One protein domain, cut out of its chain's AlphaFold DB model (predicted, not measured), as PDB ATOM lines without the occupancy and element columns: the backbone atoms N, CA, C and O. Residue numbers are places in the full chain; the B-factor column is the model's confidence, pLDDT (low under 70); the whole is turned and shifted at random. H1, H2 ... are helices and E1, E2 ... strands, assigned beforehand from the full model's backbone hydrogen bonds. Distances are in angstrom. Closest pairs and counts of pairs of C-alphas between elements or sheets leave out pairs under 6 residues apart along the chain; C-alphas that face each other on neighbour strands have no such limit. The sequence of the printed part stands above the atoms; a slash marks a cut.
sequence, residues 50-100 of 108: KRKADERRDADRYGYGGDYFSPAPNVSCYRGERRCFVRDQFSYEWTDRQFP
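AT A GLANCE: This is residues 50 to 100 of the 108 residues of an uncharacterized protein of Sphingomonas sanxanigenens DSM 19645 = NX02 (UniProt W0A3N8). A small two-stranded hairpin, E1 and E2, with the short helix H2 packed on it, mostly at E2, makes one end of an elongated model, and helix H1 makes the other end, joined to the hairpin by a long loop. The printed part has 51 residues with two named helices and two named strands in the order H1, E1, E2, H2; the sheet, E1 - E2, is antiparallel, and the class is mixed, helices and strands. The whole is compact by its radius of gyration of the C-alphas, 11.2 A, with spans of 35 by 21 by 15 A.

HOW THE PARTS SIT: H1, residues 50 to 61, is apart from E2, residues 83 to 86, and from H2, residues 92 to 98. E1, residues 75 to 78, and E2 form a hairpin, antiparallel at 163 degrees between their directions. C-alphas 77 and 84 face each other at 4.0 A. N 76 and O 85 are within hydrogen-bond range at 2.8 A, as are N 85 and O 76 at 2.7 A. Residues 68 to 69 pair antiparallel with residues 77 to 78 of E1, and residues 85 to 86 of E2 with residues 89 to 90. The closest C-alphas of E2 and H2, those of Cys 84 and Thr 95, are 4.9 A apart; those of E1 and H2, Cys 77 and Thr 95, are 7.6 A apart. In H2 every O i to N i+4 pair is within hydrogen-bond range, and in H1 5 of 8 are.

IN THESE COORDINATES: H1 measures 16.9 A from C-alpha 50 at (131.373, 137.882, 160.064) to C-alpha 61. E1 measures 10.2 A, E2 10.5 A, and H2 9.9 A, ending at C-alpha 98 at (127.311, 126.509, 132.948).

THE WHOLE: The two C-alphas farthest apart, those of Lys 50 and Pro 100, are 35.6 A apart. The printed part has no cut. The link from H1 to E1, 13 residues, is long, and the other two are tight. The mean pLDDT of the printed part is 72.8, with residues 50 to 66 under 70.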
ATOM      1  N   LYS A  50     130.841 136.836 160.962       41.44
ATOM      2  CA  LYS A  50     131.373 137.882 160.064       41.44
ATOM      3  C   LYS A  50     131.789 137.361 158.686       41.44
ATOM      4  O   LYS A  50     131.602 138.064 157.708       41.44
ATOM      5  N   ARG A  51     132.207 136.096 158.571       47.16
ATOM      6  CA  ARG A  51     132.519 135.508 157.259       47.16
ATOM      7  C   ARG A  51     131.280 135.222 156.396       47.16
ATOM      8  O   ARG A  51     131.414 135.115 155.191       47.16
ATOM      9  N   LYS A  52     130.083 135.128 156.991       44.25
ATOM     10  CA  LYS A  52     128.816 134.998 156.244       44.25
ATOM     11  C   LYS A  52     128.094 136.331 156.043       44.25
ATOM     12  O   LYS A  52     127.197 136.400 155.215       44.25
ATOM     13  N   ALA A  53     128.433 137.360 156.818       44.09
ATOM     14  CA  ALA A  53     127.789 138.665 156.720       44.09
ATOM     15  C   ALA A  53     128.375 139.513 155.587       44.09
ATOM     16  O   ALA A  53     127.593 140.156 154.903       44.09
ATOM     17  N   ASP A  54     129.690 139.467 155.337       45.22
ATOM     18  CA  ASP A  54     130.266 140.100 154.136       45.22
ATOM     19  C   ASP A  54     129.787 139.400 152.855       45.22
ATOM     20  O   ASP A  54     129.308 140.060 151.942       45.22
ATOM     21  N   GLU A  55     129.738 138.062 152.846       46.81
ATOM     22  CA  GLU A  55     129.213 137.297 151.701       46.81
ATOM     23  C   GLU A  55     127.722 137.588 151.424       46.81
ATOM     24  O   GLU A  55     127.276 137.551 150.280       46.81
ATOM     25  N   ARG A  56     126.941 137.930 152.460       44.56
ATOM     26  CA  ARG A  56     125.548 138.381 152.295       44.56
ATOM     27  C   ARG A  56     125.446 139.852 151.892       44.56
ATOM     28  O   ARG A  56     124.589 140.187 151.089       44.56
ATOM     29  N   ARG A  57     126.323 140.729 152.391       44.53
ATOM     30  CA  ARG A  57     126.267 142.166 152.078       44.53
ATOM     31  C   ARG A  57     126.659 142.476 150.633       44.53
ATOM     32  O   ARG A  57     126.146 143.450 150.085       44.53
ATOM     33  N   ASP A  58     127.495 141.639 150.023       45.97
ATOM     34  CA  ASP A  58     127.786 141.709 148.587       45.97
ATOM     35  C   ASP A  58     126.650 141.127 147.729       45.97
ATOM     36  O   ASP A  58     126.424 141.592 146.613       45.97
ATOM     37  N   ALA A  59     125.870 140.177 148.258       48.16
ATOM     38  CA  ALA A  59     124.698 139.638 147.566       48.16
ATOM     39  C   ALA A  59     123.532 140.645 147.491       48.16
ATOM     40  O   ALA A  59     122.800 140.658 146.505       48.16
ATOM     41  N   ASP A  60     123.380 141.518 148.493       44.81
ATOM     42  CA  ASP A  60     122.272 142.484 148.562       44.81
ATOM     43  C   ASP A  60     122.543 143.816 147.822       44.81
ATOM     44  O   ASP A  60     121.615 144.596 147.602       44.81
ATOM     45  N   ARG A  61     123.794 144.121 147.430       44.97
ATOM     46  CA  ARG A  61     124.153 145.420 146.812       44.97
ATOM     47  C   ARG A  61     124.093 145.433 145.279       44.97
ATOM     48  O   ARG A  61     123.931 146.505 144.696       44.97
ATOM     49  N   TYR A  62     124.166 144.276 144.624       47.88
ATOM     50  CA  TYR A  62     124.053 144.154 143.167       47.88
ATOM     51  C   TYR A  62     122.657 143.664 142.778       47.88
ATOM     52  O   TYR A  62     122.450 142.514 142.400       47.88
ATOM     53  N   GLY A  63     121.679 144.562 142.891       43.03
ATOM     54  CA  GLY A  63     120.315 144.323 142.440       43.03
ATOM     55  C   GLY A  63     120.244 144.072 140.933       43.03
ATOM     56  O   GLY A  63     120.215 145.019 140.160       43.03
ATOM     57  N   TYR A  64     120.158 142.808 140.527       43.91
ATOM     58  CA  TYR A  64     119.629 142.384 139.230       43.91
ATOM     59  C   TYR A  64     118.834 141.098 139.451       43.91
ATOM     60  O   TYR A  64     119.385 140.010 139.619       43.91
ATOM     61  N   GLY A  65     117.514 141.254 139.547       47.69
ATOM     62  CA  GLY A  65     116.584 140.159 139.779       47.69
ATOM     63  C   GLY A  65     116.741 139.046 138.744       47.69
ATOM     64  O   GLY A  65     116.704 139.291 137.547       47.69
ATOM     65  N   GLY A  66     116.892 137.814 139.231       56.53
ATOM     66  CA  GLY A  66     116.666 136.580 138.469       56.53
ATOM     67  C   GLY A  66     117.862 135.996 137.716       56.53
ATOM     68  O   GLY A  66     117.881 134.785 137.488       56.53
ATOM     69  N   ASP A  67     118.868 136.801 137.377       72.69
ATOM     70  CA  ASP A  67     119.947 136.347 136.495       72.69
ATOM     71  C   ASP A  67     121.225 135.917 137.216       72.69
ATOM     72  O   ASP A  67     122.024 135.185 136.646       72.69
ATOM     73  N   TYR A  68     121.438 136.301 138.469       82.31
ATOM     74  CA  TYR A  68     122.656 135.943 139.196       82.31
ATOM     75  C   TYR A  68     122.548 134.583 139.910       82.31
ATOM     76  O   TYR A  68     121.570 134.307 140.604       82.31
ATOM     77  N   PHE A  69     123.577 133.740 139.794       85.25
ATOM     78  CA  PHE A  69     123.760 132.551 140.630       85.25
ATOM     79  C   PHE A  69     125.244 132.227 140.838       85.25
ATOM     80  O   PHE A  69     126.087 132.534 140.000       85.25
ATOM     81  N   SER A  70     125.562 131.553 141.944       88.06
ATOM     82  CA  SER A  70     126.929 131.151 142.283       88.06
ATOM     83  C   SER A  70     127.040 129.622 142.320       88.06
ATOM     84  O   SER A  70     126.510 129.003 143.245       88.06
ATOM     85  N   PRO A  71     127.670 128.974 141.318       84.06
ATOM     86  CA  PRO A  71     127.779 127.514 141.275       84.06
ATOM     87  C   PRO A  71     128.883 126.949 142.183       84.06
ATOM     88  O   PRO A  71     128.880 125.758 142.482       84.06
ATOM     89  N   ALA A  72     129.845 127.775 142.600       87.00
ATOM     90  CA  ALA A  72     130.947 127.390 143.475       87.00
ATOM     91  C   ALA A  72     131.480 128.613 144.245       87.00
ATOM     92  O   ALA A  72     131.257 129.747 143.814       87.00
ATOM     93  N   PRO A  73     132.219 128.417 145.355       84.31
ATOM     94  CA  PRO A  73     132.812 129.523 146.098       84.31
ATOM     95  C   PRO A  73     133.695 130.400 145.207       84.31
ATOM     96  O   PRO A  73     134.579 129.899 144.510       84.31
ATOM     97  N   ASN A  74     133.493 131.715 145.287       86.31
ATOM     98  CA  ASN A  74     134.140 132.728 144.446       86.31
ATOM     99  C   ASN A  74     133.776 132.671 142.955       86.31
ATOM    100  O   ASN A  74     134.488 133.277 142.156       86.31
ATOM    101  N   VAL A  75     132.721 131.950 142.572       88.19
ATOM    102  CA  VAL A  75     132.227 131.910 141.193       88.19
ATOM    103  C   VAL A  75     130.883 132.609 141.114       88.19
ATOM    104  O   VAL A  75     129.944 132.225 141.803       88.19
ATOM    105  N   SER A  76     130.784 133.596 140.238       89.31
ATOM    106  CA  SER A  76     129.618 134.450 140.038       89.31
ATOM    107  C   SER A  76     129.165 134.333 138.592       89.31
ATOM    108  O   SER A  76     129.892 134.738 137.691       89.31
ATOM    109  N   CYS A  77     127.993 133.760 138.345       90.06
ATOM    110  CA  CYS A  77     127.442 133.589 137.005       90.06
ATOM    111  C   CYS A  77     126.184 134.438 136.814       90.06
ATOM    112  O   CYS A  77     125.318 134.488 137.682       90.06
ATOM    113  N   TYR A  78     126.069 135.051 135.640       88.88
ATOM    114  CA  TYR A  78     124.939 135.871 135.220       88.88
ATOM    115  C   TYR A  78     124.266 135.203 134.017       88.88
ATOM    116  O   TYR A  78     124.867 135.075 132.951       88.88
ATOM    117  N   ARG A  79     123.023 134.747 134.187       83.69
ATOM    118  CA  ARG A  79     122.194 134.059 133.188       83.69
ATOM    119  C   ARG A  79     121.836 134.966 132.023       83.69
ATOM    120  O   ARG A  79     122.017 134.534 130.891       83.69
ATOM    121  N   GLY A  80     121.418 136.204 132.289       80.88
ATOM    122  CA  GLY A  80     121.063 137.175 131.251       80.88
ATOM    123  C   GLY A  80     122.204 137.442 130.270       80.88
ATOM    124  O   GLY A  80     121.994 137.511 129.064       80.88
ATOM    125  N   GLU A  81     123.436 137.497 130.771       81.88
ATOM    126  CA  GLU A  81     124.626 137.702 129.940       81.88
ATOM    127  C   GLU A  81     125.273 136.393 129.482       81.88
ATOM    128  O   GLU A  81     126.138 136.403 128.609       81.88
ATOM    129  N   ARG A  82     124.881 135.267 130.090       85.88
ATOM    130  CA  ARG A  82     125.537 133.961 129.967       85.88
ATOM    131  C   ARG A  82     127.045 134.057 130.207       85.88
ATOM    132  O   ARG A  82     127.835 133.551 129.415       85.88
ATOM    133  N   ARG A  83     127.452 134.728 131.291       87.62
ATOM    134  CA  ARG A  83     128.865 134.926 131.668       87.62
ATOM    135  C   ARG A  83     129.119 134.514 133.105       87.62
ATOM    136  O   ARG A  83     128.304 134.793 133.978       87.62
ATOM    137  N   CYS A  84     130.268 133.894 133.348       89.44
ATOM    138  CA  CYS A  84     130.744 133.557 134.682       89.44
ATOM    139  C   CYS A  84     132.073 134.245 135.000       89.44
ATOM    140  O   CYS A  84     132.941 134.401 134.140       89.44
ATOM    141  N   PHE A  85     132.236 134.605 136.267       89.88
ATOM    142  CA  PHE A  85     133.390 135.290 136.824       89.88
ATOM    143  C   PHE A  85     133.930 134.491 138.012       89.88
ATOM    144  O   PHE A  85     133.156 133.996 138.824       89.88
ATOM    145  N   VAL A  86     135.248 134.362 138.126       90.25
ATOM    146  CA  VAL A  86     135.945 133.775 139.272       90.25
ATOM    147  C   VAL A  86     136.717 134.888 139.957       90.25
ATOM    148  O   VAL A  86     137.626 135.449 139.348       90.25
ATOM    149  N   ARG A  87     136.382 135.209 141.213       85.50
ATOM    150  CA  ARG A  87     137.001 136.331 141.951       85.50
ATOM    151  C   ARG A  87     137.001 137.615 141.104       85.50
ATOM    152  O   ARG A  87     138.055 138.205 140.872       85.50
ATOM    153  N   ASP A  88     135.835 137.934 140.543       80.81
ATOM    154  CA  ASP A  88     135.586 139.102 139.685       80.81
ATOM    155  C   ASP A  88     136.285 139.094 138.311       80.81
ATOM    156  O   ASP A  88     136.154 140.040 137.539       80.81
ATOM    157  N   GLN A  89     136.979 138.011 137.944       83.12
ATOM    158  CA  GLN A  89     137.593 137.857 136.622       83.12
ATOM    159  C   GLN A  89     136.781 136.931 135.730       83.12
ATOM    160  O   GLN A  89     136.417 135.835 136.140       83.12
ATOM    161  N   PHE A  90     136.534 137.335 134.484       87.50
ATOM    162  CA  PHE A  90     135.825 136.496 133.519       87.50
ATOM    163  C   PHE A  90     136.509 135.129 133.361       87.50
ATOM    164  O   PHE A  90     137.719 135.045 133.148       87.50
ATOM    165  N   SER A  91     135.723 134.054 133.435       88.94
ATOM    166  CA  SER A  91     136.202 132.685 133.265       88.94
ATOM    167  C   SER A  91     135.462 132.000 132.127       88.94
ATOM    168  O   SER A  91     134.261 131.726 132.211       88.94
ATOM    169  N   TYR A  92     136.208 131.683 131.069       87.31
ATOM    170  CA  TYR A  92     135.681 130.941 129.931       87.31
ATOM    171  C   TYR A  92     135.272 129.517 130.321       87.31
ATOM    172  O   TYR A  92     134.174 129.094 129.986       87.31
ATOM    173  N   GLU A  93     136.100 128.813 131.102       87.62
ATOM    174  CA  GLU A  93     135.817 127.438 131.541       87.62
ATOM    175  C   GLU A  93     134.493 127.342 132.311       87.62
ATOM    176  O   GLU A  93     133.661 126.480 132.033       87.62
ATOM    177  N   TRP A  94     134.264 128.252 133.262       90.81
ATOM    178  CA  TRP A  94     133.007 128.277 134.009       90.81
ATOM    179  C   TRP A  94     131.823 128.675 133.140       90.81
ATOM    180  O   TRP A  94     130.739 128.118 133.298       90.81
ATOM    181  N   THR A  95     132.033 129.613 132.218       89.25
ATOM    182  CA  THR A  95     130.989 130.051 131.294       89.25
ATOM    183  C   THR A  95     130.546 128.905 130.387       89.25
ATOM    184  O   THR A  95     129.351 128.653 130.298       89.25
ATOM    185  N   ASP A  96     131.476 128.165 129.785       88.38
ATOM    186  CA  ASP A  96     131.165 127.013 128.930       88.38
ATOM    187  C   ASP A  96     130.526 125.861 129.726       88.38
ATOM    188  O   ASP A  96     129.520 125.294 129.309       88.38
ATOM    189  N   ARG A  97     131.018 125.588 130.946       87.56
ATOM    190  CA  ARG A  97     130.440 124.562 131.830       87.56
ATOM    191  C   ARG A  97     128.987 124.859 132.217       87.56
ATOM    192  O   ARG A  97     128.190 123.932 132.331       87.56
ATOM    193  N   GLN A  98     128.655 126.120 132.496       88.56
ATOM    194  CA  GLN A  98     127.311 126.509 132.948       88.56
ATOM    195  C   GLN A  98     126.363 126.856 131.795       88.56
ATOM    196  O   GLN A  98     125.156 126.642 131.896       88.56
ATOM    197  N   PHE A  99     126.901 127.388 130.701       88.56
ATOM    198  CA  PHE A  99     126.147 127.838 129.537       88.56
ATOM    199  C   PHE A  99     126.671 127.187 128.256       88.56
ATOM    200  O   PHE A  99     127.010 127.923 127.318       88.56
ATOM    201  N   PRO A 100     126.694 125.843 128.182       80.69
ATOM    202  CA  PRO A 100     127.261 125.141 127.045       80.69
ATOM    203  C   PRO A 100     126.612 125.620 125.752       80.69
ATOM    204  O   PRO A 100     125.408 125.915 125.685       80.69
TER     205      PRO A 100